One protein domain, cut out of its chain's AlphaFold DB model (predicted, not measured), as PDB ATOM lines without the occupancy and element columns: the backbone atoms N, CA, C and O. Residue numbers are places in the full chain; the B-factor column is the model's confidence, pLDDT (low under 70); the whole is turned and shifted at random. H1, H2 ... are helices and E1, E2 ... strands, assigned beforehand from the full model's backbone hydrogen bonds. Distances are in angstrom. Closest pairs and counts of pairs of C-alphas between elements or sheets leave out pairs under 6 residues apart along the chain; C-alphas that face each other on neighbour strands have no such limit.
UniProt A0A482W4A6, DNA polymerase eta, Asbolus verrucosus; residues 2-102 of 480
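AT A GLANCE: This is residues 2 to 102 of the 480 residues of the protein "DNA polymerase eta" of Asbolus verrucosus (UniProt A0A482W4A6). A very small three-stranded sheet lies between a long helix, H2, over one face and a short helix, H3, over the other, and H2 runs on well past the strands. H1 packs by its first half near edge strand E1, making three layers of H1 and H2, the sheet, and H3, while the short H4 sits away from the sheet near the end of the printed part. The 101 printed residues hold four named helices and three named strands, in the order E1 H1 H2 E2 H3 E3 H4; the sheet's order is E1 E3 E2, parallel throughout. The class is mostly helix, and the whole is compact, with a radius of gyration of the C-alphas of 13.1 A and spans of 39 by 35 by 21 A.

IN THESE COORDINATES: Find E1, residues 16 to 18, from C-alpha 16 at (268.342, 283.123, 441.768); E3 is residues 88 to 90 and E2 residues 67 to 69. H2, residues 38 to 61, runs 34.2 A from C-alpha 38 at (284.718, 274.076, 444.737) to C-alpha 61 at (266.138, 293.055, 423.147). Look next for H1, residues 23 to 32, 14.0 A long, and H3, residues 73 to 79, 10.2 A long. H4, residues 96 to 100, ends at C-alpha 100, (265.028, 263.308, 441.269).

HOW THE PARTS SIT: Start at the inner strand E3: it is parallel to E1, with N 17 and O 88 3.0 A apart, and to E2, with N 69 and O 89 2.9 A apart, both within hydrogen-bond range. H2 is on the sheet at a height of 8.1 A, over E3 and only just over E2, where 3 of its C-alphas fall; it runs along the strands, at 11 degrees to E3 on the local plane. Its closest C-alphas to E3 are those of Leu 43 and Ile 90, 6.9 A apart. On the opposite face H3 has a height of 5.9 A over the sheet, lies over E2 and runs across the strands, at 64 degrees to E2 on the local plane; the closest C-alphas, of Gly 68 and Ala 76, are 4.5 A apart. E2, H3 and E3 form a strand-helix-strand unit, two parallel neighbour strands with a helix between them in the chain, its crossover left-handed. E1, H1, H2 and E2 form a split one, with E3 between its strands, also left-handed. H1 is on the sheet with residues 23 to 27, and it touches H2, of which residues 38 to 44 alone take part; the closest C-alphas, of Ala 30 and Phe 41, are 4.6 A apart, and the two run opposite ways at a steep tilt of 54 degrees. H4 is not on the sheet and is apart from H1, H2 and H3. In H1, H2, H3 and H4 every O i to N i+4 pair is within hydrogen-bond range.

THE WHOLE: The two C-alphas farthest apart, of Phe 36 and Gly 62, are 39.9 A apart. The printed part has no cut, no link is long, and residues 2 to 15 hold no named element. Look at the B-factor column for pLDDT under 70 at residues 2 to 6 and 34 to 36; the mean of the printed part is 91.0.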
ATOM      1  N   GLU A   2     287.617 290.009 435.065       37.94
ATOM      2  CA  GLU A   2     287.895 289.449 436.386       37.94
ATOM      3  C   GLU A   2     286.601 289.583 437.188       37.94
ATOM      4  O   GLU A   2     286.209 290.687 437.552       37.94
ATOM      5  N   THR A   3     285.868 288.485 437.369       51.47
ATOM      6  CA  THR A   3     284.718 288.470 438.276       51.47
ATOM      7  C   THR A   3     285.272 288.628 439.687       51.47
ATOM      8  O   THR A   3     285.991 287.744 440.161       51.47
ATOM      9  N   ASN A   4     285.010 289.761 440.339       63.94
ATOM     10  CA  ASN A   4     285.503 289.984 441.689       63.94
ATOM     11  C   ASN A   4     284.710 289.074 442.636       63.94
ATOM     12  O   ASN A   4     283.485 289.021 442.577       63.94
ATOM     13  N   LEU A   5     285.393 288.338 443.514       64.12
ATOM     14  CA  LEU A   5     284.737 287.491 444.520       64.12
ATOM     15  C   LEU A   5     283.757 288.287 445.397       64.12
ATOM     16  O   LEU A   5     282.756 287.733 445.845       64.12
ATOM     17  N   ASN A   6     284.002 289.589 445.565       68.69
ATOM     18  CA  ASN A   6     283.117 290.510 446.274       68.69
ATOM     19  C   ASN A   6     281.739 290.680 445.604       68.69
ATOM     20  O   ASN A   6     280.812 291.173 446.242       68.69
ATOM     21  N   ASP A   7     281.573 290.252 444.349       77.69
ATOM     22  CA  ASP A   7     280.311 290.362 443.614       77.69
ATOM     23  C   ASP A   7     279.337 289.208 443.909       77.69
ATOM     24  O   ASP A   7     278.163 289.286 443.532       77.69
ATOM     25  N   LEU A   8     279.772 288.152 444.611       82.31
ATOM     26  CA  LEU A   8     278.915 287.047 445.059       82.31
ATOM     27  C   LEU A   8     278.065 287.459 446.268       82.31
ATOM     28  O   LEU A   8     278.262 287.010 447.392       82.31
ATOM     29  N   THR A   9     277.084 288.318 446.017       84.69
ATOM     30  CA  THR A   9     276.146 288.813 447.026       84.69
ATOM     31  C   THR A   9     274.713 288.421 446.685       84.69
ATOM     32  O   THR A   9     274.340 288.288 445.515       84.69
ATOM     33  N   ILE A  10     273.863 288.307 447.709       85.94
ATOM     34  CA  ILE A  10     272.420 288.059 447.537       85.94
ATOM     35  C   ILE A  10     271.781 289.140 446.653       85.94
ATOM     36  O   ILE A  10     270.931 288.839 445.816       85.94
ATOM     37  N   SER A  11     272.217 290.398 446.779       87.50
ATOM     38  CA  SER A  11     271.735 291.507 445.946       87.50
ATOM     39  C   SER A  11     271.992 291.282 444.457       87.50
ATOM     40  O   SER A  11     271.108 291.554 443.637       87.50
ATOM     41  N   ASN A  12     273.163 290.744 444.108       89.38
ATOM     42  CA  ASN A  12     273.524 290.441 442.725       89.38
ATOM     43  C   ASN A  12     272.840 289.169 442.207       89.38
ATOM     44  O   ASN A  12     272.647 289.029 441.002       89.38
ATOM     45  N   LEU A  13     272.392 288.286 443.104       92.38
ATOM     46  CA  LEU A  13     271.692 287.038 442.790       92.38
ATOM     47  C   LEU A  13     270.191 287.068 443.120       92.38
ATOM     48  O   LEU A  13     269.562 286.020 443.248       92.38
ATOM     49  N   LYS A  14     269.574 288.250 443.184       91.38
ATOM     50  CA  LYS A  14     268.168 288.446 443.592       91.38
ATOM     51  C   LYS A  14     267.100 287.694 442.778       91.38
ATOM     52  O   LYS A  14     265.955 287.602 443.219       91.38
ATOM     53  N   ASN A  15     267.398 287.202 441.567       94.56
ATOM     54  CA  ASN A  15     266.478 286.348 440.800       94.56
ATOM     55  C   ASN A  15     266.882 284.871 440.801       94.56
ATOM     56  O   ASN A  15     266.347 284.104 439.993       94.56
ATOM     57  N   THR A  16     267.809 284.479 441.669       97.19
ATOM     58  CA  THR A  16     268.342 283.123 441.768       97.19
ATOM     59  C   THR A  16     267.646 282.352 442.873       97.19
ATOM     60  O   THR A  16     267.449 282.858 443.969       97.19
ATOM     61  N   PHE A  17     267.292 281.111 442.561       98.06
ATOM     62  CA  PHE A  17     266.887 280.094 443.524       98.06
ATOM     63  C   PHE A  17     267.917 278.971 443.513       98.06
ATOM     64  O   PHE A  17     268.487 278.673 442.459       98.06
ATOM     65  N   VAL A  18     268.112 278.306 444.644       97.69
ATOM     66  CA  VAL A  18     269.002 277.151 444.753       97.69
ATOM     67  C   VAL A  18     268.182 275.951 445.203       97.69
ATOM     68  O   VAL A  18     267.455 276.010 446.191       97.69
ATOM     69  N   VAL A  19     268.238 274.854 444.451       97.06
ATOM     70  CA  VAL A  19     267.491 273.648 444.822       97.06
ATOM     71  C   VAL A  19     268.096 273.051 446.090       97.06
ATOM     72  O   VAL A  19     269.271 272.706 446.099       97.06
ATOM     73  N   GLY A  20     267.272 272.895 447.129       94.38
ATOM     74  CA  GLY A  20     267.672 272.282 448.398       94.38
ATOM     75  C   GLY A  20     268.250 273.246 449.436       94.38
ATOM     76  O   GLY A  20     268.560 272.791 450.530       94.38
ATOM     77  N   TYR A  21     268.345 274.543 449.127       94.00
ATOM     78  CA  TYR A  21     269.005 275.541 449.970       94.00
ATOM     79  C   TYR A  21     268.232 276.863 449.999       94.00
ATOM     80  O   TYR A  21     267.604 277.235 449.004       94.00
ATOM     81  N   ASP A  22     268.337 277.609 451.102       94.44
ATOM     82  CA  ASP A  22     268.171 279.059 451.013       94.44
ATOM     83  C   ASP A  22     269.341 279.650 450.206       94.44
ATOM     84  O   ASP A  22     270.455 279.122 450.205       94.44
ATOM     85  N   THR A  23     269.093 280.725 449.458       92.62
ATOM     86  CA  THR A  23     270.133 281.291 448.583       92.62
ATOM     87  C   THR A  23     271.255 281.950 449.384       92.62
ATOM     88  O   THR A  23     272.398 281.888 448.942       92.62
ATOM     89  N   ALA A  24     270.958 282.539 450.547       90.94
ATOM     90  CA  ALA A  24     271.970 283.084 451.447       90.94
ATOM     91  C   ALA A  24     272.875 281.964 451.972       90.94
ATOM     92  O   ALA A  24     274.083 282.004 451.756       90.94
ATOM     93  N   ASP A  25     272.267 280.913 452.528       90.56
ATOM     94  CA  ASP A  25     272.985 279.763 453.086       90.56
ATOM     95  C   ASP A  25     273.879 279.088 452.037       90.56
ATOM     96  O   ASP A  25     275.028 278.737 452.308       90.56
ATOM     97  N   PHE A  26     273.379 278.931 450.805       91.75
ATOM     98  CA  PHE A  26     274.174 278.376 449.711       91.75
ATOM     99  C   PHE A  26     275.405 279.231 449.392       91.75
ATOM    100  O   PHE A  26     276.477 278.682 449.139       91.75
ATOM    101  N   LEU A  27     275.260 280.559 449.379       89.44
ATOM    102  CA  LEU A  27     276.371 281.468 449.102       89.44
ATOM    103  C   LEU A  27     277.392 281.465 450.232       89.44
ATOM    104  O   LEU A  27     278.585 281.388 449.945       89.44
ATOM    105  N   ASP A  28     276.941 281.456 451.483       85.94
ATOM    106  CA  ASP A  28     277.827 281.357 452.639       85.94
ATOM    107  C   ASP A  28     278.643 280.062 452.576       85.94
ATOM    108  O   ASP A  28     279.868 280.096 452.674       85.94
ATOM    109  N   ILE A  29     278.007 278.922 452.286       84.31
ATOM    110  CA  ILE A  29     278.711 277.642 452.108       84.31
ATOM    111  C   ILE A  29     279.693 277.711 450.931       84.31
ATOM    112  O   ILE A  29     280.838 277.274 451.056       84.31
ATOM    113  N   ALA A  30     279.264 278.250 449.789       84.69
ATOM    114  CA  ALA A  30     280.073 278.304 448.577       84.69
ATOM    115  C   ALA A  30     281.299 279.225 448.716       84.69
ATOM    116  O   ALA A  30     282.342 278.935 448.127       84.69
ATOM    117  N   VAL A  31     281.184 280.323 449.469       80.31
ATOM    118  CA  VAL A  31     282.243 281.329 449.642       80.31
ATOM    119  C   VAL A  31     283.143 281.002 450.834       80.31
ATOM    120  O   VAL A  31     284.365 281.043 450.691       80.31
ATOM    121  N   VAL A  32     282.570 280.651 451.990       75.62
ATOM    122  CA  VAL A  32     283.320 280.406 453.234       75.62
ATOM    123  C   VAL A  32     284.047 279.062 453.187       75.62
ATOM    124  O   VAL A  32     285.209 278.983 453.574       75.62
ATOM    125  N   ASN A  33     283.417 278.013 452.650       71.31
ATOM    126  CA  ASN A  33     283.988 276.660 452.600       71.31
ATOM    127  C   ASN A  33     284.521 276.309 451.204       71.31
ATOM    128  O   ASN A  33     284.271 275.219 450.679       71.31
ATOM    129  N   ARG A  34     285.260 277.237 450.585       68.44
ATOM    130  CA  ARG A  34     285.727 277.114 449.194       68.44
ATOM    131  C   ARG A  34     286.556 275.853 448.938       68.44
ATOM    132  O   ARG A  34     286.394 275.235 447.887       68.44
ATOM    133  N   GLU A  35     287.396 275.456 449.892       61.31
ATOM    134  CA  GLU A  35     288.245 274.256 449.792       61.31
ATOM    135  C   GLU A  35     287.427 272.957 449.743       61.31
ATOM    136  O   GLU A  35     287.804 272.011 449.056       61.31
ATOM    137  N   PHE A  36     286.262 272.928 450.396       62.03
ATOM    138  CA  PHE A  36     285.389 271.750 450.460       62.03
ATOM    139  C   PHE A  36     284.242 271.787 449.441       62.03
ATOM    140  O   PHE A  36     283.566 270.780 449.230       62.03
ATOM    141  N   SER A  37     284.001 272.936 448.801       74.69
ATOM    142  CA  SER A  37     282.820 273.178 447.968       74.69
ATOM    143  C   SER A  37     283.139 273.850 446.629       74.69
ATOM    144  O   SER A  37     282.369 274.666 446.122       74.69
ATOM    145  N   GLU A  38     284.263 273.483 446.005       85.50
ATOM    146  CA  GLU A  38     284.718 274.076 444.737       85.50
ATOM    147  C   GLU A  38     283.633 274.034 443.636       85.50
ATOM    148  O   GLU A  38     283.456 274.984 442.870       85.50
ATOM    149  N   ASN A  39     282.854 272.951 443.579       89.75
ATOM    150  CA  ASN A  39     281.751 272.797 442.631       89.75
ATOM    151  C   ASN A  39     280.602 273.781 442.888       89.75
ATOM    152  O   ASN A  39     280.102 274.385 441.938       89.75
ATOM    153  N   ASN A  40     280.209 273.985 444.148       91.19
ATOM    154  CA  ASN A  40     279.157 274.941 444.497       91.19
ATOM    155  C   ASN A  40     279.633 276.378 444.291       91.19
ATOM    156  O   ASN A  40     278.881 277.196 443.766       91.19
ATOM    157  N   PHE A  41     280.904 276.660 444.582       90.75
ATOM    158  CA  PHE A  41     281.534 277.934 444.253       90.75
ATOM    159  C   PHE A  41     281.477 278.227 442.744       90.75
ATOM    160  O   PHE A  41     281.012 279.289 442.325       90.75
ATOM    161  N   LYS A  42     281.852 277.256 441.899       92.69
ATOM    162  CA  LYS A  42     281.729 277.368 440.433       92.69
ATOM    163  C   LYS A  42     280.281 277.602 439.992       92.69
ATOM    164  O   LYS A  42     280.042 278.406 439.090       92.69
ATOM    165  N   LEU A  43     279.312 276.928 440.615       95.12
ATOM    166  CA  LEU A  43     277.889 277.137 440.334       95.12
ATOM    167  C   LEU A  43     277.409 278.536 440.744       95.12
ATOM    168  O   LEU A  43     276.657 279.147 439.987       95.12
ATOM    169  N   ALA A  44     277.860 279.062 441.885       93.38
ATOM    170  CA  ALA A  44     277.535 280.409 442.349       93.38
ATOM    171  C   ALA A  44     278.057 281.478 441.372       93.38
ATOM    172  O   ALA A  44     277.295 282.341 440.932       93.38
ATOM    173  N   ILE A  45     279.317 281.353 440.934       93.25
ATOM    174  CA  ILE A  45     279.899 282.200 439.879       93.25
ATOM    175  C   ILE A  45     279.108 282.062 438.569       93.25
ATOM    176  O   ILE A  45     278.789 283.058 437.921       93.25
ATOM    177  N   GLY A  46     278.729 280.837 438.190       94.94
ATOM    178  CA  GLY A  46     277.860 280.596 437.038       94.94
ATOM    179  C   GLY A  46     276.501 281.291 437.162       94.94
ATOM    180  O   GLY A  46     275.991 281.824 436.175       94.94
ATOM    181  N   GLY A  47     275.932 281.343 438.368       95.75
ATOM    182  CA  GLY A  47     274.734 282.117 438.685       95.75
ATOM    183  C   GLY A  47     274.926 283.614 438.442       95.75
ATOM    184  O   GLY A  47     274.094 284.225 437.770       95.75
ATOM    185  N   LEU A  48     276.035 284.188 438.910       94.56
ATOM    186  CA  LEU A  48     276.336 285.614 438.746       94.56
ATOM    187  C   LEU A  48     276.453 285.992 437.263       94.56
ATOM    188  O   LEU A  48     275.739 286.871 436.782       94.56
ATOM    189  N   ILE A  49     277.246 285.227 436.507       95.44
ATOM    190  CA  ILE A  49     277.395 285.402 435.053       95.44
ATOM    191  C   ILE A  49     276.036 285.263 434.348       95.44
ATOM    192  O   ILE A  49     275.733 285.971 433.387       95.44
ATOM    193  N   THR A  50     275.179 284.356 434.819       96.88
ATOM    194  CA  THR A  50     273.847 284.156 434.236       96.88
ATOM    195  C   THR A  50     272.916 285.347 434.484       96.88
ATOM    196  O   THR A  50     272.172 285.707 433.570       96.88
ATOM    197  N   GLU A  51     272.962 285.998 435.652       95.56
ATOM    198  CA  GLU A  51     272.207 287.240 435.896       95.56
ATOM    199  C   GLU A  51     272.653 288.350 434.944       95.56
ATOM    200  O   GLU A  51     271.810 289.016 434.338       95.56
ATOM    201  N   GLU A  52     273.963 288.509 434.741       94.44
ATOM    202  CA  GLU A  52     274.514 289.484 433.797       94.44
ATOM    203  C   GLU A  52     274.046 289.220 432.365       94.44
ATOM    204  O   GLU A  52     273.576 290.136 431.690       94.44
ATOM    205  N   ILE A  53     274.101 287.964 431.909       96.06
ATOM    206  CA  ILE A  53     273.613 287.577 430.581       96.06
ATOM    207  C   ILE A  53     272.117 287.876 430.457       96.06
ATOM    208  O   ILE A  53     271.683 288.457 429.462       96.06
ATOM    209  N   ARG A  54     271.309 287.504 431.457       96.88
ATOM    210  CA  ARG A  54     269.858 287.741 431.442       96.88
ATOM    211  C   ARG A  54     269.528 289.231 431.420       96.88
ATOM    212  O   ARG A  54     268.619 289.634 430.692       96.88
ATOM    213  N   ARG A  55     270.277 290.042 432.169       95.75
ATOM    214  CA  ARG A  55     270.173 291.503 432.161       95.75
ATOM    215  C   ARG A  55     270.551 292.078 430.796       95.75
ATOM    216  O   ARG A  55     269.759 292.826 430.234       95.75
ATOM    217  N   ALA A  56     271.672 291.655 430.214       95.62
ATOM    218  CA  ALA A  56     272.101 292.098 428.889       95.62
ATOM    219  C   ALA A  56     271.095 291.723 427.783       95.62
ATOM    220  O   ALA A  56     270.873 292.504 426.859       95.62
ATOM    221  N   VAL A  57     270.454 290.548 427.869       96.25
ATOM    222  CA  VAL A  57     269.372 290.156 426.947       96.25
ATOM    223  C   VAL A  57     268.178 291.103 427.084       96.25
ATOM    224  O   VAL A  57     267.678 291.585 426.066       96.25
ATOM    225  N   LEU A  58     267.748 291.409 428.311       95.94
ATOM    226  CA  LEU A  58     266.646 292.339 428.556       95.94
ATOM    227  C   LEU A  58     266.962 293.747 428.034       95.94
ATOM    228  O   LEU A  58     266.141 294.318 427.325       95.94
ATOM    229  N   GLU A  59     268.145 294.277 428.339       97.06
ATOM    230  CA  GLU A  59     268.585 295.613 427.916       97.06
ATOM    231  C   GLU A  59     268.654 295.740 426.387       97.06
ATOM    232  O   GLU A  59     268.193 296.731 425.828       97.06
ATOM    233  N   LYS A  60     269.185 294.726 425.689       95.31
ATOM    234  CA  LYS A  60     269.394 294.785 424.232       95.31
ATOM    235  C   LYS A  60     268.167 294.426 423.398       95.31
ATOM    236  O   LYS A  60     268.106 294.805 422.234       95.31
ATOM    237  N   THR A  61     267.242 293.634 423.939       96.81
ATOM    238  CA  THR A  61     266.138 293.055 423.147       96.81
ATOM    239  C   THR A  61     264.750 293.342 423.707       96.81
ATOM    240  O   THR A  61     263.758 293.081 423.033       96.81
ATOM    241  N   GLY A  62     264.647 293.824 424.949       97.00
ATOM    242  CA  GLY A  62     263.379 293.930 425.675       97.00
ATOM    243  C   GLY A  62     262.814 292.584 426.152       97.00
ATOM    244  O   GLY A  62     261.802 292.555 426.856       97.00
ATOM    245  N   TYR A  63     263.450 291.453 425.820       97.75
ATOM    246  CA  TYR A  63     262.960 290.126 426.183       97.75
ATOM    247  C   TYR A  63     263.489 289.658 427.540       97.75
ATOM    248  O   TYR A  63     264.687 289.665 427.817       97.75
ATOM    249  N   LYS A  64     262.579 289.169 428.387       97.44
ATOM    250  CA  LYS A  64     262.919 288.486 429.643       97.44
ATOM    251  C   LYS A  64     263.153 287.002 429.383       97.44
ATOM    252  O   LYS A  64     262.406 286.373 428.635       97.44
ATOM    253  N   CYS A  65     264.134 286.414 430.061       97.12
ATOM    254  CA  CYS A  65     264.405 284.981 429.984       97.12
ATOM    255  C   CYS A  65     264.658 284.359 431.365       97.12
ATOM    256  O   CYS A  65     265.000 285.043 432.334       97.12
ATOM    257  N   SER A  66     264.451 283.043 431.448       98.38
ATOM    258  CA  SER A  66     264.778 282.215 432.613       98.38
ATOM    259  C   SER A  66     265.944 281.297 432.290       98.38
ATOM    260  O   SER A  66     266.105 280.904 431.135       98.38
ATOM    261  N   ALA A  67     266.718 280.918 433.303       98.56
ATOM    262  CA  ALA A  67     267.923 280.117 433.118       98.56
ATOM    263  C   ALA A  67     268.066 279.028 434.183       98.56
ATOM    264  O   ALA A  67     267.498 279.120 435.267       98.56
ATOM    265  N   GLY A  68     268.806 277.975 433.858       98.44
ATOM    266  CA  GLY A  68     269.177 276.931 434.806       98.44
ATOM    267  C   GLY A  68     270.684 276.744 434.788       98.44
ATOM    268  O   GLY A  68     271.277 276.744 433.710       98.44
ATOM    269  N   ILE A  69     271.281 276.600 435.966       98.50
ATOM    270  CA  ILE A  69     272.720 276.465 436.169       98.50
ATOM    271  C   ILE A  69     272.954 275.131 436.881       98.50
ATOM    272  O   ILE A  69     272.422 274.899 437.963       98.50
ATOM    273  N   ALA A  70     273.699 274.229 436.248       98.06
ATOM    274  CA  ALA A  70     274.016 272.906 436.778       98.06
ATOM    275  C   ALA A  70     275.277 272.356 436.093       98.06
ATOM    276  O   ALA A  70     275.761 272.933 435.119       98.06
ATOM    277  N   HIS A  71     275.760 271.198 436.541       96.31
ATOM    278  CA  HIS A  71     276.974 270.570 436.005       96.31
ATOM    279  C   HIS A  71     276.839 269.970 434.594       96.31
ATOM    280  O   HIS A  71     277.842 269.601 433.992       96.31
ATOM    281  N   ASN A  72     275.627 269.870 434.037       97.19
ATOM    282  CA  ASN A  72     275.409 269.394 432.669       97.19
ATOM    283  C   ASN A  72     274.128 269.961 432.039       97.19
ATOM    284  O   ASN A  72     273.274 270.557 432.704       97.19
ATOM    285  N   LYS A  73     273.980 269.746 430.724       97.06
ATOM    286  CA  LYS A  73     272.891 270.313 429.912       97.06
ATOM    287  C   LYS A  73     271.513 269.792 430.306       97.06
ATOM    288  O   LYS A  73     270.534 270.528 430.170       97.06
ATOM    289  N   ILE A  74     271.414 268.533 430.731       96.44
ATOM    290  CA  ILE A  74     270.130 267.915 431.077       96.44
ATOM    291  C   ILE A  74     269.607 268.516 432.381       96.44
ATOM    292  O   ILE A  74     268.483 269.021 432.403       96.44
ATOM    293  N   LEU A  75     270.445 268.554 433.420       97.81
ATOM    294  CA  LEU A  75     270.113 269.171 434.700       97.81
ATOM    295  C   LEU A  75     269.806 270.665 434.546       97.81
ATOM    296  O   LEU A  75     268.758 271.122 435.002       97.81
ATOM    297  N   ALA A  76     270.643 271.410 433.816       98.06
ATOM    298  CA  ALA A  76     270.426 272.835 433.566       98.06
ATOM    299  C   ALA A  76     269.081 273.092 432.861       98.06
ATOM    300  O   ALA A  76     268.322 273.986 433.237       98.06
ATOM    301  N   LYS A  77     268.726 272.267 431.863       97.19
ATOM    302  CA  LYS A  77     267.443 272.376 431.151       97.19
ATOM    303  C   LYS A  77     266.241 272.097 432.052       97.19
ATOM    304  O   LYS A  77     265.179 272.695 431.820       97.19
ATOM    305  N   LEU A  78     266.396 271.177 433.002       96.50
ATOM    306  CA  LEU A  78     265.359 270.771 433.939       96.50
ATOM    307  C   LEU A  78     265.085 271.895 434.946       96.50
ATOM    308  O   LEU A  78     263.953 272.374 435.024       96.50
ATOM    309  N   VAL A  79     266.123 272.410 435.614       97.56
ATOM    310  CA  VAL A  79     265.948 273.451 436.643       97.56
ATOM    311  C   VAL A  79     265.623 274.833 436.089       97.56
ATOM    312  O   VAL A  79     264.909 275.595 436.734       97.56
ATOM    313  N   CYS A  80     265.989 275.117 434.834       97.75
ATOM    314  CA  CYS A  80     265.540 276.309 434.099       97.75
ATOM    315  C   CYS A  80     264.003 276.472 434.075       97.75
ATOM    316  O   CYS A  80     263.487 277.576 433.886       97.75
ATOM    317  N   GLY A  81     263.253 275.373 434.207       95.44
ATOM    318  CA  GLY A  81     261.793 275.380 434.199       95.44
ATOM    319  C   GLY A  81     261.128 275.677 435.542       95.44
ATOM    320  O   GLY A  81     259.944 275.991 435.524       95.44
ATOM    321  N   LEU A  82     261.846 275.578 436.666       95.88
ATOM    322  CA  LEU A  82     261.228 275.497 437.996       95.88
ATOM    323  C   LEU A  82     260.622 276.822 438.465       95.88
ATOM    324  O   LEU A  82     259.475 276.849 438.891       95.88
ATOM    325  N   HIS A  83     261.362 277.923 438.326       96.81
ATOM    326  CA  HIS A  83     260.968 279.229 438.870       96.81
ATOM    327  C   HIS A  83     260.584 280.238 437.778       96.81
ATOM    328  O   HIS A  83     260.824 281.438 437.889       96.81
ATOM    329  N   LYS A  84     260.013 279.772 436.664       97.06
ATOM    330  CA  LYS A  84     259.523 280.682 435.618       97.06
ATOM    331  C   LYS A  84     258.358 281.547 436.139       97.06
ATOM    332  O   LYS A  84     257.549 281.036 436.906       97.06
ATOM    333  N   PRO A  85     258.198 282.797 435.660       97.50
ATOM    334  CA  PRO A  85     258.992 283.487 434.634       97.50
ATOM    335  C   PRO A  85     260.133 284.359 435.200       97.50
ATOM    336  O   PRO A  85     260.106 284.777 436.349       97.50
ATOM    337  N   ASN A  86     261.112 284.712 434.356       96.62
ATOM    338  CA  ASN A  86     262.180 285.690 434.638       96.62
ATOM    339  C   ASN A  86     263.002 285.447 435.926       96.62
ATOM    340  O   ASN A  86     263.467 286.394 436.560       96.62
ATOM    341  N   LYS A  87     263.187 284.185 436.313       98.25
ATOM    342  CA  LYS A  87     264.138 283.764 437.352       98.25
ATOM    343  C   LYS A  87     265.165 282.783 436.810       98.25
ATOM    344  O   LYS A  87     265.018 282.275 435.694       98.25
ATOM    345  N   GLN A  88     266.184 282.512 437.612       98.44
ATOM    346  CA  GLN A  88     267.159 281.466 437.362       98.44
ATOM    347  C   GLN A  88     267.248 280.494 438.533       98.44
ATOM    348  O   GLN A  88     266.847 280.809 439.652       98.44
ATOM    349  N   THR A  89     267.732 279.285 438.271       98.69
ATOM    350  CA  THR A  89     267.807 278.244 439.300       98.69
ATOM    351  C   THR A  89     269.113 277.475 439.206       98.69
ATOM    352  O   THR A  89     269.451 276.964 438.138       98.69
ATOM    353  N   ILE A  90     269.834 277.404 440.322       98.50
ATOM    354  CA  ILE A  90     271.051 276.615 440.503       98.50
ATOM    355  C   ILE A  90     270.664 275.237 441.050       98.50
ATOM    356  O   ILE A  90     269.842 275.140 441.962       98.50
ATOM    357  N   LEU A  91     271.258 274.178 440.497       97.94
ATOM    358  CA  LEU A  91     271.167 272.818 441.028       97.94
ATOM    359  C   LEU A  91     272.550 272.321 441.469       97.94
ATOM    360  O   LEU A  91     273.330 271.889 440.611       97.94
ATOM    361  N   PRO A  92     272.836 272.367 442.780       96.12
ATOM    362  CA  PRO A  92     273.977 271.685 443.387       96.12
ATOM    363  C   PRO A  92     273.916 270.165 443.173       96.12
ATOM    364  O   PRO A  92     272.828 269.598 443.040       96.12
ATOM    365  N   HIS A  93     275.071 269.497 443.094       93.88
ATOM    366  CA  HIS A  93     275.128 268.059 442.785       93.88
ATOM    367  C   HIS A  93     274.521 267.182 443.889       93.88
ATOM    368  O   HIS A  93     273.788 266.240 443.607       93.88
ATOM    369  N   ASP A  94     274.784 267.525 445.140       93.50
ATOM    370  CA  ASP A  94     274.250 266.887 446.344       93.50
ATOM    371  C   ASP A  94     272.722 267.010 446.468       93.50
ATOM    372  O   ASP A  94     272.065 266.140 447.036       93.50
ATOM    373  N   ALA A  95     272.124 268.038 445.862       95.75
ATOM    374  CA  ALA A  95     270.673 268.187 445.800       95.75
ATOM    375  C   ALA A  95     270.004 267.316 444.713       95.75
ATOM    376  O   ALA A  95     268.775 267.199 444.703       95.75
ATOM    377  N   VAL A  96     270.765 266.708 443.791       96.50
ATOM    378  CA  VAL A  96     270.219 265.973 442.633       96.50
ATOM    379  C   VAL A  96     269.390 264.764 443.047       96.50
ATOM    380  O   VAL A  96     268.317 264.563 442.486       96.50
ATOM    381  N   GLU A  97     269.866 263.964 444.004       95.25
ATOM    382  CA  GLU A  97     269.192 262.724 444.411       95.25
ATOM    383  C   GLU A  97     267.774 263.015 444.916       95.25
ATOM    384  O   GLU A  97     266.789 262.566 444.325       95.25
ATOM    385  N   LYS A  98     267.667 263.889 445.923       96.12
ATOM    386  CA  LYS A  98     266.384 264.326 446.487       96.12
ATOM    387  C   LYS A  98     265.513 265.047 445.460       96.12
ATOM    388  O   LYS A  98     264.289 264.926 445.476       96.12
ATOM    389  N   PHE A  99     266.121 265.816 444.557       96.25
ATOM    390  CA  PHE A  99     265.389 266.453 443.470       96.25
ATOM    391  C   PHE A  99     264.736 265.399 442.564       96.25
ATOM    392  O   PHE A  99     263.539 265.481 442.287       96.25
ATOM    393  N   PHE A 100     265.483 264.371 442.163       97.44
ATOM    394  CA  PHE A 100     265.028 263.308 441.269       97.44
ATOM    395  C   PHE A 100     263.936 262.403 441.834       97.44
ATOM    396  O   PHE A 100     263.173 261.848 441.035       97.44
ATOM    397  N   ASP A 101     263.786 262.305 443.154       96.31
ATOM    398  CA  ASP A 101     262.666 261.590 443.786       96.31
ATOM    399  C   ASP A 101     261.298 262.124 443.341       96.31
ATOM    400  O   ASP A 101     260.314 261.388 443.312       96.31
ATOM    401  N   THR A 102     261.239 263.395 442.937       95.25
ATOM    402  CA  THR A 102     260.000 264.070 442.526       95.25
ATOM    403  C   THR A 102     259.878 264.273 441.018       95.25
ATOM    404  O   THR A 102     258.839 264.731 440.543       95.25
TER     405      THR A 102